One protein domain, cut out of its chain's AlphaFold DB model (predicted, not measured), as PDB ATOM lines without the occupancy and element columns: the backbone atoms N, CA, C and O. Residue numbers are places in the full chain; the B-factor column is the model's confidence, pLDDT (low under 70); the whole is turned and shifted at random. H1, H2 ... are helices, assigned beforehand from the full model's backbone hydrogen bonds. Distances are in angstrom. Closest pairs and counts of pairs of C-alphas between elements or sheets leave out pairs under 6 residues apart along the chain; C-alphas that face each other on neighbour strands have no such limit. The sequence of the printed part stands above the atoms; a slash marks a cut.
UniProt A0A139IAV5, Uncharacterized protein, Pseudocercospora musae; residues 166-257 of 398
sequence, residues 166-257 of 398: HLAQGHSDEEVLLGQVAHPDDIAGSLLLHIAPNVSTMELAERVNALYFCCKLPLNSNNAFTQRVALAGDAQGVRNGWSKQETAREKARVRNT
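Overview. This is residues 166 to 257 of the 398 residues of an uncharacterized protein of Pseudocercospora musae (UniProt A0A139IAV5). A long helix, H4, forms a spine: H5 folds back along its later half as a V-shaped hairpin, H3 meets its start to make an L, and short H2 crosses it at residues 229 to 236. Small H1 sits by H3, away from the spine. The printed part has 92 residues with five named helices, H1 to H5 in chain order, and no named strand; its class is all helix. It is compact, with a radius of gyration of the C-alphas of 13.1 A, and spans 39 by 29 by 20 A.

Arrangement. H1, residues 173 to 177, only just touches H3, residues 201 to 214, with 3 pairs of C-alphas within 8 A; the closest, those of Leu 177 and Arg 207, are 6.4 A apart. H2, residues 189 to 195, touches residues 229 to 236 of the hub H4, residues 222 to 239, at a steep tilt of 65 degrees, opposite ways; the closest C-alphas, of Gly 189 and Ala 232, are 4.6 A apart. Residues 201 to 205 of H3 touch residues 222 to 226 of H4, about perpendicular at 76 degrees, with the C-alphas of Ala 205 and Asn 222 closest at 5.8 A. H4 and H5, residues 244 to 256, form a helical hairpin, opposite ways at 36 degrees, only just steep; the closest C-alphas, of Gly 237 and Thr 247, are 5.0 A apart. H1 is apart from H4 and H5. In H1 to H5, every O i to N i+4 pair is within hydrogen-bond range.

Along the chain. H1 begins at C-alpha 173 (179.290, 126.388, 133.245). H3 is 20.0 A long, H4 25.8 A and H5 17.8 A, from first to last C-alpha. H5 ends at C-alpha 256 (183.067, 135.046, 116.959).

Size, cuts and confidence. The C-alphas farthest apart, of Lys 216 and Ser 243, are 39.9 A apart. The printed part has no cut. The link from H1 to H2, 11 residues, is long. The pLDDT is under 70 at residues 166 to 170, 179 to 182 and 255 to 257.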
ATOM      1  N   HIS A 166     187.199 132.252 141.350       64.88
ATOM      2  CA  HIS A 166     187.374 131.293 142.442       64.88
ATOM      3  C   HIS A 166     186.052 130.705 142.950       64.88
ATOM      4  O   HIS A 166     186.022 129.557 143.370       64.88
ATOM      5  N   LEU A 167     184.941 131.447 142.860       62.69
ATOM      6  CA  LEU A 167     183.620 130.937 143.243       62.69
ATOM      7  C   LEU A 167     183.099 129.875 142.270       62.69
ATOM      8  O   LEU A 167     182.195 129.139 142.629       62.69
ATOM      9  N   ALA A 168     183.631 129.812 141.050       62.88
ATOM     10  CA  ALA A 168     183.240 128.838 140.037       62.88
ATOM     11  C   ALA A 168     184.297 127.738 139.826       62.88
ATOM     12  O   ALA A 168     184.123 126.890 138.956       62.88
ATOM     13  N   GLN A 169     185.395 127.735 140.594       67.38
ATOM     14  CA  GLN A 169     186.409 126.682 140.494       67.38
ATOM     15  C   GLN A 169     185.801 125.333 140.901       67.38
ATOM     16  O   GLN A 169     185.257 125.198 141.992       67.38
ATOM     17  N   GLY A 170     185.884 124.345 140.005       67.25
ATOM     18  CA  GLY A 170     185.306 123.010 140.205       67.25
ATOM     19  C   GLY A 170     183.833 122.873 139.807       67.25
ATOM     20  O   GLY A 170     183.294 121.776 139.915       67.25
ATOM     21  N   HIS A 171     183.200 123.941 139.312       75.12
ATOM     22  CA  HIS A 171     181.817 123.916 138.844       75.12
ATOM     23  C   HIS A 171     181.725 123.975 137.326       75.12
ATOM     24  O   HIS A 171     182.513 124.654 136.665       75.12
ATOM     25  N   SER A 172     180.732 123.281 136.772       81.25
ATOM     26  CA  SER A 172     180.453 123.383 135.339       81.25
ATOM     27  C   SER A 172     179.783 124.718 134.998       81.25
ATOM     28  O   SER A 172     179.063 125.302 135.812       81.25
ATOM     29  N   ASP A 173     179.961 125.183 133.758       80.69
ATOM     30  CA  ASP A 173     179.290 126.388 133.245       80.69
ATOM     31  C   ASP A 173     177.768 126.337 133.467       80.69
ATOM     32  O   ASP A 173     177.138 127.347 133.787       80.69
ATOM     33  N   GLU A 174     177.173 125.150 133.341       81.19
ATOM     34  CA  GLU A 174     175.741 124.933 133.538       81.19
ATOM     35  C   GLU A 174     175.320 125.083 135.005       81.19
ATOM     36  O   GLU A 174     174.327 125.750 135.292       81.19
ATOM     37  N   GLU A 175     176.089 124.561 135.961       79.00
ATOM     38  CA  GLU A 175     175.818 124.738 137.399       79.00
ATOM     39  C   GLU A 175     175.879 126.212 137.819       79.00
ATOM     40  O   GLU A 175     175.043 126.696 138.598       79.00
ATOM     41  N   VAL A 176     176.833 126.954 137.250       80.12
ATOM     42  CA  VAL A 176     176.964 128.400 137.461       80.12
ATOM     43  C   VAL A 176     175.752 129.139 136.884       80.12
ATOM     44  O   VAL A 176     175.178 130.002 137.556       80.12
ATOM     45  N   LEU A 177     175.311 128.787 135.672       81.19
ATOM     46  CA  LEU A 177     174.152 129.402 135.009       81.19
ATOM     47  C   LEU A 177     172.797 128.981 135.599       81.19
ATOM     48  O   LEU A 177     171.816 129.711 135.441       81.19
ATOM     49  N   LEU A 178     172.740 127.861 136.317       79.50
ATOM     50  CA  LEU A 178     171.592 127.449 137.133       79.50
ATOM     51  C   LEU A 178     171.529 128.188 138.481       79.50
ATOM     52  O   LEU A 178     170.515 128.108 139.177       79.50
ATOM     53  N   GLY A 179     172.569 128.952 138.831       69.06
ATOM     54  CA  GLY A 179     172.611 129.780 140.036       69.06
ATOM     55  C   GLY A 179     172.810 128.985 141.321       69.06
ATOM     56  O   GLY A 179     172.423 129.459 142.390       69.06
ATOM     57  N   GLN A 180     173.385 127.783 141.229       69.44
ATOM     58  CA  GLN A 180     173.659 126.943 142.398       69.44
ATOM     59  C   GLN A 180     174.796 127.507 143.261       69.44
ATOM     60  O   GLN A 180     174.803 127.315 144.473       69.44
ATOM     61  N   VAL A 181     175.721 128.239 142.636       61.25
ATOM     62  CA  VAL A 181     177.004 128.612 143.247       61.25
ATOM     63  C   VAL A 181     177.204 130.127 143.313       61.25
ATOM     64  O   VAL A 181     177.727 130.656 144.291       61.25
ATOM     65  N   ALA A 182     176.742 130.856 142.293       64.88
ATOM     66  CA  ALA A 182     177.003 132.283 142.147       64.88
ATOM     67  C   ALA A 182     175.713 133.112 142.144       64.88
ATOM     68  O   ALA A 182     174.723 132.784 141.486       64.88
ATOM     69  N   HIS A 183     175.741 134.256 142.836       73.56
ATOM     70  CA  HIS A 183     174.725 135.286 142.641       73.56
ATOM     71  C   HIS A 183     174.849 135.841 141.210       73.56
ATOM     72  O   HIS A 183     175.963 135.977 140.704       73.56
ATOM     73  N   PRO A 184     173.764 136.266 140.545       73.19
ATOM     74  CA  PRO A 184     173.847 136.709 139.152       73.19
ATOM     75  C   PRO A 184     174.664 138.000 138.920       73.19
ATOM     76  O   PRO A 184     175.042 138.304 137.789       73.19
ATOM     77  N   ASP A 185     174.959 138.774 139.971       73.06
ATOM     78  CA  ASP A 185     175.939 139.881 139.914       73.06
ATOM     79  C   ASP A 185     177.400 139.404 139.962       73.06
ATOM     80  O   ASP A 185     178.287 140.144 139.533       73.06
ATOM     81  N   ASP A 186     177.646 138.202 140.485       73.38
ATOM     82  CA  ASP A 186     178.971 137.588 140.582       73.38
ATOM     83  C   ASP A 186     179.369 136.914 139.256       73.38
ATOM     84  O   ASP A 186     180.542 136.639 139.040       73.38
ATOM     85  N   ILE A 187     178.437 136.726 138.314       75.88
ATOM     86  CA  ILE A 187     178.754 136.346 136.929       75.88
ATOM     87  C   ILE A 187     179.259 137.597 136.191       75.88
ATOM     88  O   ILE A 187     178.502 138.342 135.552       75.88
ATOM     89  N   ALA A 188     180.549 137.883 136.349       72.12
ATOM     90  CA  ALA A 188     181.211 139.056 135.788       72.12
ATOM     91  C   ALA A 188     182.684 138.764 135.442       72.12
ATOM     92  O   ALA A 188     183.227 137.730 135.815       72.12
ATOM     93  N   GLY A 189     183.321 139.683 134.711       73.62
ATOM     94  CA  GLY A 189     184.771 139.665 134.487       73.62
ATOM     95  C   GLY A 189     185.262 138.397 133.803       73.62
ATOM     96  O   GLY A 189     184.708 137.985 132.786       73.62
ATOM     97  N   SER A 190     186.289 137.790 134.383       72.50
ATOM     98  CA  SER A 190     186.928 136.572 133.891       72.50
ATOM     99  C   SER A 190     185.951 135.385 133.818       72.50
ATOM    100  O   SER A 190     185.957 134.664 132.825       72.50
ATOM    101  N   LEU A 191     185.033 135.234 134.786       76.06
ATOM    102  CA  LEU A 191     184.000 134.184 134.760       76.06
ATOM    103  C   LEU A 191     183.017 134.382 133.596       76.06
ATOM    104  O   LEU A 191     182.654 133.438 132.900       76.06
ATOM    105  N   LEU A 192     182.632 135.631 133.324       80.75
ATOM    106  CA  LEU A 192     181.793 135.953 132.168       80.75
ATOM    107  C   LEU A 192     182.503 135.624 130.844       80.75
ATOM    108  O   LEU A 192     181.857 135.163 129.907       80.75
ATOM    109  N   LEU A 193     183.814 135.860 130.762       78.69
ATOM    110  CA  LEU A 193     184.626 135.560 129.577       78.69
ATOM    111  C   LEU A 193     184.943 134.071 129.418       78.69
ATOM    112  O   LEU A 193     185.208 133.643 128.299       78.69
ATOM    113  N   HIS A 194     184.896 133.296 130.501       78.44
ATOM    114  CA  HIS A 194     185.015 131.842 130.458       78.44
ATOM    115  C   HIS A 194     183.767 131.188 129.852       78.44
ATOM    116  O   HIS A 194     183.892 130.348 128.969       78.44
ATOM    117  N   ILE A 195     182.576 131.648 130.256       78.44
ATOM    118  CA  ILE A 195     181.286 131.078 129.828       78.44
ATOM    119  C   ILE A 195     180.866 131.591 128.436       78.44
ATOM    120  O   ILE A 195     180.258 130.872 127.642       78.44
ATOM    121  N   ALA A 196     181.169 132.854 128.112       77.12
ATOM    122  CA  ALA A 196     180.710 133.503 126.878       77.12
ATOM    123  C   ALA A 196     181.110 132.810 125.554       77.12
ATOM    124  O   ALA A 196     180.349 132.931 124.597       77.12
ATOM    125  N   PRO A 197     182.256 132.113 125.438       75.12
ATOM    126  CA  PRO A 197     182.593 131.340 124.249       75.12
ATOM    127  C   PRO A 197     181.699 130.121 124.013       75.12
ATOM    128  O   PRO A 197     181.488 129.750 122.858       75.12
ATOM    129  N   ASN A 198     181.185 129.515 125.086       76.25
ATOM    130  CA  ASN A 198     180.445 128.251 125.037       76.25
ATOM    131  C   ASN A 198     178.949 128.461 124.766       76.25
ATOM    132  O   ASN A 198     178.267 127.565 124.274       76.25
ATOM    133  N   VAL A 199     178.436 129.663 125.045       75.25
ATOM    134  CA  VAL A 199     177.008 129.995 124.979       75.25
ATOM    135  C   VAL A 199     176.798 131.256 124.148       75.25
ATOM    136  O   VAL A 199     177.542 132.229 124.260       75.25
ATOM    137  N   SER A 200     175.744 131.298 123.326       76.56
ATOM    138  CA  SER A 200     175.453 132.514 122.557       76.56
ATOM    139  C   SER A 200     175.182 133.709 123.490       76.56
ATOM    140  O   SER A 200     174.554 133.571 124.535       76.56
ATOM    141  N   THR A 201     175.595 134.926 123.113       75.38
ATOM    142  CA  THR A 201     175.400 136.119 123.971       75.38
ATOM    143  C   THR A 201     173.926 136.373 124.318       75.38
ATOM    144  O   THR A 201     173.623 136.939 125.366       75.38
ATOM    145  N   MET A 202     173.005 135.972 123.434       78.19
ATOM    146  CA  MET A 202     171.562 136.083 123.660       78.19
ATOM    147  C   MET A 202     171.094 135.092 124.725       78.19
ATOM    148  O   MET A 202     170.442 135.490 125.684       78.19
ATOM    149  N   GLU A 203     171.487 133.831 124.588       81.25
ATOM    150  CA  GLU A 203     171.158 132.770 125.535       81.25
ATOM    151  C   GLU A 203     171.784 133.019 126.910       81.25
ATOM    152  O   GLU A 203     171.108 132.899 127.928       81.25
ATOM    153  N   LEU A 204     173.037 133.474 126.954       81.75
ATOM    154  CA  LEU A 204     173.699 133.882 128.189       81.75
ATOM    155  C   LEU A 204     172.923 135.009 128.888       81.75
ATOM    156  O   LEU A 204     172.698 134.957 130.096       81.75
ATOM    157  N   ALA A 205     172.472 136.015 128.134       80.62
ATOM    158  CA  ALA A 205     171.672 137.105 128.686       80.62
ATOM    159  C   ALA A 205     170.320 136.613 129.228       80.62
ATOM    160  O   ALA A 205     169.889 137.072 130.285       80.62
ATOM    161  N   GLU A 206     169.657 135.683 128.540       83.50
ATOM    162  CA  GLU A 206     168.391 135.086 128.980       83.50
ATOM    163  C   GLU A 206     168.560 134.241 130.244       83.50
ATOM    164  O   GLU A 206     167.821 134.446 131.211       83.50
ATOM    165  N   ARG A 207     169.563 133.358 130.277       83.50
ATOM    166  CA  ARG A 207     169.862 132.491 131.426       83.50
ATOM    167  C   ARG A 207     170.251 133.308 132.654       83.50
ATOM    168  O   ARG A 207     169.665 133.136 133.720       83.50
ATOM    169  N   VAL A 208     171.139 134.291 132.504       82.25
ATOM    170  CA  VAL A 208     171.489 135.176 133.623       82.25
ATOM    171  C   VAL A 208     170.274 136.008 134.052       82.25
ATOM    172  O   VAL A 208     170.020 136.143 135.246       82.25
ATOM    173  N   ASN A 209     169.455 136.523 133.129       83.00
ATOM    174  CA  ASN A 209     168.214 137.222 133.490       83.00
ATOM    175  C   ASN A 209     167.204 136.325 134.225       83.00
ATOM    176  O   ASN A 209     166.484 136.826 135.093       83.00
ATOM    177  N   ALA A 210     167.158 135.025 133.930       81.56
ATOM    178  CA  ALA A 210     166.351 134.073 134.685       81.56
ATOM    179  C   ALA A 210     166.811 134.000 136.152       81.56
ATOM    180  O   ALA A 210     165.976 134.025 137.057       81.56
ATOM    181  N   LEU A 211     168.122 134.051 136.405       81.62
ATOM    182  CA  LEU A 211     168.664 134.166 137.760       81.62
ATOM    183  C   LEU A 211     168.292 135.501 138.424       81.62
ATOM    184  O   LEU A 211     167.836 135.505 139.568       81.62
ATOM    185  N   TYR A 212     168.394 136.633 137.710       82.00
ATOM    186  CA  TYR A 212     167.920 137.932 138.224       82.00
ATOM    187  C   TYR A 212     166.436 137.868 138.609       82.00
ATOM    188  O   TYR A 212     166.049 138.399 139.651       82.00
ATOM    189  N   PHE A 213     165.606 137.186 137.815       80.31
ATOM    190  CA  PHE A 213     164.193 136.985 138.123       80.31
ATOM    191  C   PHE A 213     163.991 136.161 139.404       80.31
ATOM    192  O   PHE A 213     163.239 136.588 140.286       80.31
ATOM    193  N   CYS A 214     164.696 135.034 139.550       78.44
ATOM    194  CA  CYS A 214     164.659 134.200 140.757       78.44
ATOM    195  C   CYS A 214     165.107 134.974 142.009       78.44
ATOM    196  O   CYS A 214     164.476 134.876 143.064       78.44
ATOM    197  N   CYS A 215     166.126 135.826 141.879       75.94
ATOM    198  CA  CYS A 215     166.619 136.695 142.949       75.94
ATOM    199  C   CYS A 215     165.775 137.970 143.165       75.94
ATOM    200  O   CYS A 215     166.099 138.767 144.046       75.94
ATOM    201  N   LYS A 216     164.684 138.179 142.407       80.62
ATOM    202  CA  LYS A 216     163.822 139.385 142.443       80.62
ATOM    203  C   LYS A 216     164.579 140.694 142.173       80.62
ATOM    204  O   LYS A 216     164.262 141.744 142.739       80.62
ATOM    205  N   LEU A 217     165.571 140.632 141.297       76.75
ATOM    206  CA  LEU A 217     166.407 141.749 140.883       76.75
ATOM    207  C   LEU A 217     165.933 142.332 139.539       76.75
ATOM    208  O   LEU A 217     165.218 141.670 138.782       76.75
ATOM    209  N   PRO A 218     166.298 143.587 139.219       76.06
ATOM    210  CA  PRO A 218     165.948 144.190 137.939       76.06
ATOM    211  C   PRO A 218     166.627 143.450 136.782       76.06
ATOM    212  O   PRO A 218     167.841 143.265 136.782       76.06
ATOM    213  N   LEU A 219     165.828 143.082 135.781       75.75
ATOM    214  CA  LEU A 219     166.308 142.445 134.558       75.75
ATOM    215  C   LEU A 219     167.162 143.408 133.735       75.75
ATOM    216  O   LEU A 219     166.905 144.618 133.693       75.75
ATOM    217  N   ASN A 220     168.140 142.855 133.030       72.75
ATOM    218  CA  ASN A 220     169.045 143.614 132.184       72.75
ATOM    219  C   ASN A 220     168.738 143.392 130.708       72.75
ATOM    220  O   ASN A 220     168.295 142.328 130.286       72.75
ATOM    221  N   SER A 221     168.973 144.423 129.900       74.56
ATOM    222  CA  SER A 221     168.800 144.311 128.452       74.56
ATOM    223  C   SER A 221     169.957 143.538 127.815       74.56
ATOM    224  O   SER A 221     171.093 143.622 128.283       74.56
ATOM    225  N   ASN A 222     169.705 142.865 126.692       71.25
ATOM    226  CA  ASN A 222     170.746 142.143 125.948       71.25
ATOM    227  C   ASN A 222     171.906 143.061 125.524       71.25
ATOM    228  O   ASN A 222     173.063 142.660 125.550       71.25
ATOM    229  N   ASN A 223     171.620 144.329 125.207       71.44
ATOM    230  CA  ASN A 223     172.658 145.310 124.880       71.44
ATOM    231  C   ASN A 223     173.589 145.588 126.076       71.44
ATOM    232  O   ASN A 223     174.798 145.731 125.902       71.44
ATOM    233  N   ALA A 224     173.048 145.604 127.300       73.50
ATOM    234  CA  ALA A 224     173.859 145.745 128.506       73.50
ATOM    235  C   ALA A 224     174.805 144.545 128.687       73.50
ATOM    236  O   ALA A 224     175.965 144.739 129.039       73.50
ATOM    237  N   PHE A 225     174.360 143.322 128.378       74.25
ATOM    238  CA  PHE A 225     175.219 142.133 128.421       74.25
ATOM    239  C   PHE A 225     176.352 142.182 127.398       74.25
ATOM    240  O   PHE A 225     177.507 141.977 127.762       74.25
ATOM    241  N   THR A 226     176.064 142.538 126.144       76.38
ATOM    242  CA  THR A 226     177.106 142.687 125.114       76.38
ATOM    243  C   THR A 226     178.162 143.721 125.516       76.38
ATOM    244  O   THR A 226     179.356 143.514 125.293       76.38
ATOM    245  N   GLN A 227     177.742 144.829 126.134       76.00
ATOM    246  CA  GLN A 227     178.665 145.837 126.661       76.00
ATOM    247  C   GLN A 227     179.511 145.293 127.816       76.00
ATOM    248  O   GLN A 227     180.706 145.567 127.863       76.00
ATOM    249  N   ARG A 228     178.936 144.478 128.706       74.62
ATOM    250  CA  ARG A 228     179.679 143.851 129.809       74.62
ATOM    251  C   ARG A 228     180.743 142.882 129.337       74.62
ATOM    252  O   ARG A 228     181.847 142.943 129.855       74.62
ATOM    253  N   VAL A 229     180.439 142.040 128.353       78.44
ATOM    254  CA  VAL A 229     181.435 141.131 127.764       78.44
ATOM    255  C   VAL A 229     182.588 141.940 127.162       78.44
ATOM    256  O   VAL A 229     183.754 141.633 127.386       78.44
ATOM    257  N   ALA A 230     182.278 143.034 126.458       77.06
ATOM    258  CA  ALA A 230     183.302 143.904 125.885       77.06
ATOM    259  C   ALA A 230     184.167 144.599 126.954       77.06
ATOM    260  O   ALA A 230     185.383 144.661 126.786       77.06
ATOM    261  N   LEU A 231     183.559 145.102 128.031       79.06
ATOM    262  CA  LEU A 231     184.275 145.749 129.136       79.06
ATOM    263  C   LEU A 231     185.088 144.747 129.962       79.06
ATOM    264  O   LEU A 231     186.197 145.064 130.376       79.06
ATOM    265  N   ALA A 232     184.572 143.533 130.166       77.62
ATOM    266  CA  ALA A 232     185.311 142.454 130.809       77.62
ATOM    267  C   ALA A 232     186.573 142.117 130.005       77.62
ATOM    268  O   ALA A 232     187.650 142.012 130.582       77.62
ATOM    269  N   GLY A 233     186.461 142.021 128.674       77.56
ATOM    270  CA  GLY A 233     187.617 141.779 127.812       77.56
ATOM    271  C   GLY A 233     188.658 142.904 127.862       77.56
ATOM    272  O   GLY A 233     189.849 142.620 127.820       77.56
ATOM    273  N   ASP A 234     188.238 144.173 127.988       75.19
ATOM    274  CA  ASP A 234     189.179 145.286 128.219       75.19
ATOM    275  C   ASP A 234     189.901 145.139 129.560       75.19
ATOM    276  O   ASP A 234     191.118 145.288 129.617       75.19
ATOM    277  N   ALA A 235     189.157 144.831 130.626       74.12
ATOM    278  CA  ALA A 235     189.721 144.663 131.959       74.12
ATOM    279  C   ALA A 235     190.733 143.505 132.006       74.12
ATOM    280  O   ALA A 235     191.818 143.668 132.559       74.12
ATOM    281  N   GLN A 236     190.429 142.375 131.359       76.00
ATOM    282  CA  GLN A 236     191.346 141.236 131.271       76.00
ATOM    283  C   GLN A 236     192.601 141.562 130.448       76.00
ATOM    284  O   GLN A 236     193.702 141.175 130.829       76.00
ATOM    285  N   GLY A 237     192.458 142.311 129.350       72.81
ATOM    286  CA  GLY A 237     193.606 142.763 128.565       72.81
ATOM    287  C   GLY A 237     194.553 143.654 129.369       72.81
ATOM    288  O   GLY A 237     195.764 143.461 129.324       72.81
ATOM    289  N   VAL A 238     194.005 144.577 130.166       72.88
ATOM    290  CA  VAL A 238     194.803 145.414 131.078       72.88
ATOM    291  C   VAL A 238     195.485 144.566 132.154       72.88
ATOM    292  O   VAL A 238     196.677 144.749 132.385       72.88
ATOM    293  N   ARG A 239     194.765 143.611 132.762       70.69
ATOM    294  CA  ARG A 239     195.308 142.691 133.775       70.69
ATOM    295  C   ARG A 239     196.507 141.903 133.267       70.69
ATOM    296  O   ARG A 239     197.511 141.793 133.958       70.69
ATOM    297  N   ASN A 240     196.388 141.355 132.064       76.06
ATOM    298  CA  ASN A 240     197.398 140.472 131.496       76.06
ATOM    299  C   ASN A 240     198.532 141.239 130.794       76.06
ATOM    300  O   ASN A 240     199.369 140.622 130.141       76.06
ATOM    301  N   GLY A 241     198.543 142.578 130.869       76.44
ATOM    302  CA  GLY A 241     199.528 143.407 130.172       76.44
ATOM    303  C   GLY A 241     199.451 143.296 128.646       76.44
ATOM    304  O   GLY A 241     200.426 143.588 127.955       76.44
ATOM    305  N   TRP A 242     198.310 142.863 128.105       83.62
ATOM    306  CA  TRP A 242     198.142 142.637 126.676       83.62
ATOM    307  C   TRP A 242     198.170 143.939 125.887       83.62
ATOM    308  O   TRP A 242     197.624 144.979 126.276       83.62
ATOM    309  N   SER A 243     198.725 143.854 124.687       82.94
ATOM    310  CA  SER A 243     198.601 144.914 123.703       82.94
ATOM    311  C   SER A 243     197.131 145.122 123.307       82.94
ATOM    312  O   SER A 243     196.265 144.243 123.411       82.94
ATOM    313  N   LYS A 244     196.828 146.306 122.760       82.94
ATOM    314  CA  LYS A 244     195.489 146.607 122.216       82.94
ATOM    315  C   LYS A 244     195.070 145.613 121.128       82.94
ATOM    316  O   LYS A 244     193.879 145.357 120.964       82.94
ATOM    317  N   GLN A 245     196.036 145.075 120.383       83.25
ATOM    318  CA  GLN A 245     195.791 144.125 119.304       83.25
ATOM    319  C   GLN A 245     195.428 142.738 119.848       83.25
ATOM    320  O   GLN A 245     194.476 142.133 119.361       83.25
ATOM    321  N   GLU A 246     196.113 142.275 120.890       81.19
ATOM    322  CA  GLU A 246     195.796 141.020 121.585       81.19
ATOM    323  C   GLU A 246     194.446 141.102 122.295       81.19
ATOM    324  O   GLU A 246     193.599 140.232 122.112       81.19
ATOM    325  N   THR A 247     194.178 142.212 122.985       80.94
ATOM    326  CA  THR A 247     192.874 142.461 123.619       80.94
ATOM    327  C   THR A 247     191.743 142.456 122.584       80.94
ATOM    328  O   THR A 247     190.681 141.872 122.801       80.94
ATOM    329  N   ALA A 248     191.954 143.076 121.417       81.19
ATOM    330  CA  ALA A 248     190.978 143.061 120.329       81.19
ATOM    331  C   ALA A 248     190.792 141.661 119.725       81.19
ATOM    332  O   ALA A 248     189.665 141.294 119.386       81.19
ATOM    333  N   ARG A 249     191.872 140.877 119.610       81.06
ATOM    334  CA  ARG A 249     191.832 139.487 119.142       81.06
ATOM    335  C   ARG A 249     191.037 138.610 120.102       81.06
ATOM    336  O   ARG A 249     190.183 137.856 119.642       81.06
ATOM    337  N   GLU A 250     191.238 138.763 121.404       76.44
ATOM    338  CA  GLU A 250     190.508 137.988 122.406       76.44
ATOM    339  C   GLU A 250     189.027 138.374 122.456       76.44
ATOM    340  O   GLU A 250     188.142 137.519 122.409       76.44
ATOM    341  N   LYS A 251     188.716 139.671 122.396       77.75
ATOM    342  CA  LYS A 251     187.329 140.136 122.234       77.75
ATOM    343  C   LYS A 251     186.671 139.601 120.970       77.75
ATOM    344  O   LYS A 251     185.470 139.328 120.972       77.75
ATOM    345  N   ALA A 252     187.427 139.499 119.881       74.56
ATOM    346  CA  ALA A 252     186.942 138.914 118.645       74.56
ATOM    347  C   ALA A 252     186.717 137.407 118.798       74.56
ATOM    348  O   ALA A 252     185.691 136.935 118.327       74.56
ATOM    349  N   ARG A 253     187.594 136.672 119.498       76.50
ATOM    350  CA  ARG A 253     187.405 135.248 119.819       76.50
ATOM    351  C   ARG A 253     186.077 135.026 120.542       76.50
ATOM    352  O   ARG A 253     185.233 134.301 120.029       76.50
ATOM    353  N   VAL A 254     185.852 135.746 121.642       70.31
ATOM    354  CA  VAL A 254     184.624 135.656 122.455       70.31
ATOM    355  C   VAL A 254     183.374 136.104 121.679       70.31
ATOM    356  O   VAL A 254     182.277 135.609 121.912       70.31
ATOM    357  N   ARG A 255     183.509 137.041 120.728       65.44
ATOM    358  CA  ARG A 255     182.395 137.490 119.869       65.44
ATOM    359  C   ARG A 255     182.111 136.536 118.697       65.44
ATOM    360  O   ARG A 255     180.974 136.500 118.223       65.44
ATOM    361  N   ASN A 256     183.125 135.828 118.198       52.34
ATOM    362  CA  ASN A 256     183.067 135.046 116.959       52.34
ATOM    363  C   ASN A 256     182.835 133.549 117.176       52.34
ATOM    364  O   ASN A 256     182.494 132.870 116.210       52.34
ATOM    365  N   THR A 257     182.908 133.038 118.404       53.75
ATOM    366  CA  THR A 257     182.316 131.744 118.771       53.75
ATOM    367  C   THR A 257     180.797 131.895 118.871       53.75
ATOM    368  O   THR A 257     180.178 131.744 119.918       53.75
TER     369      THR A 257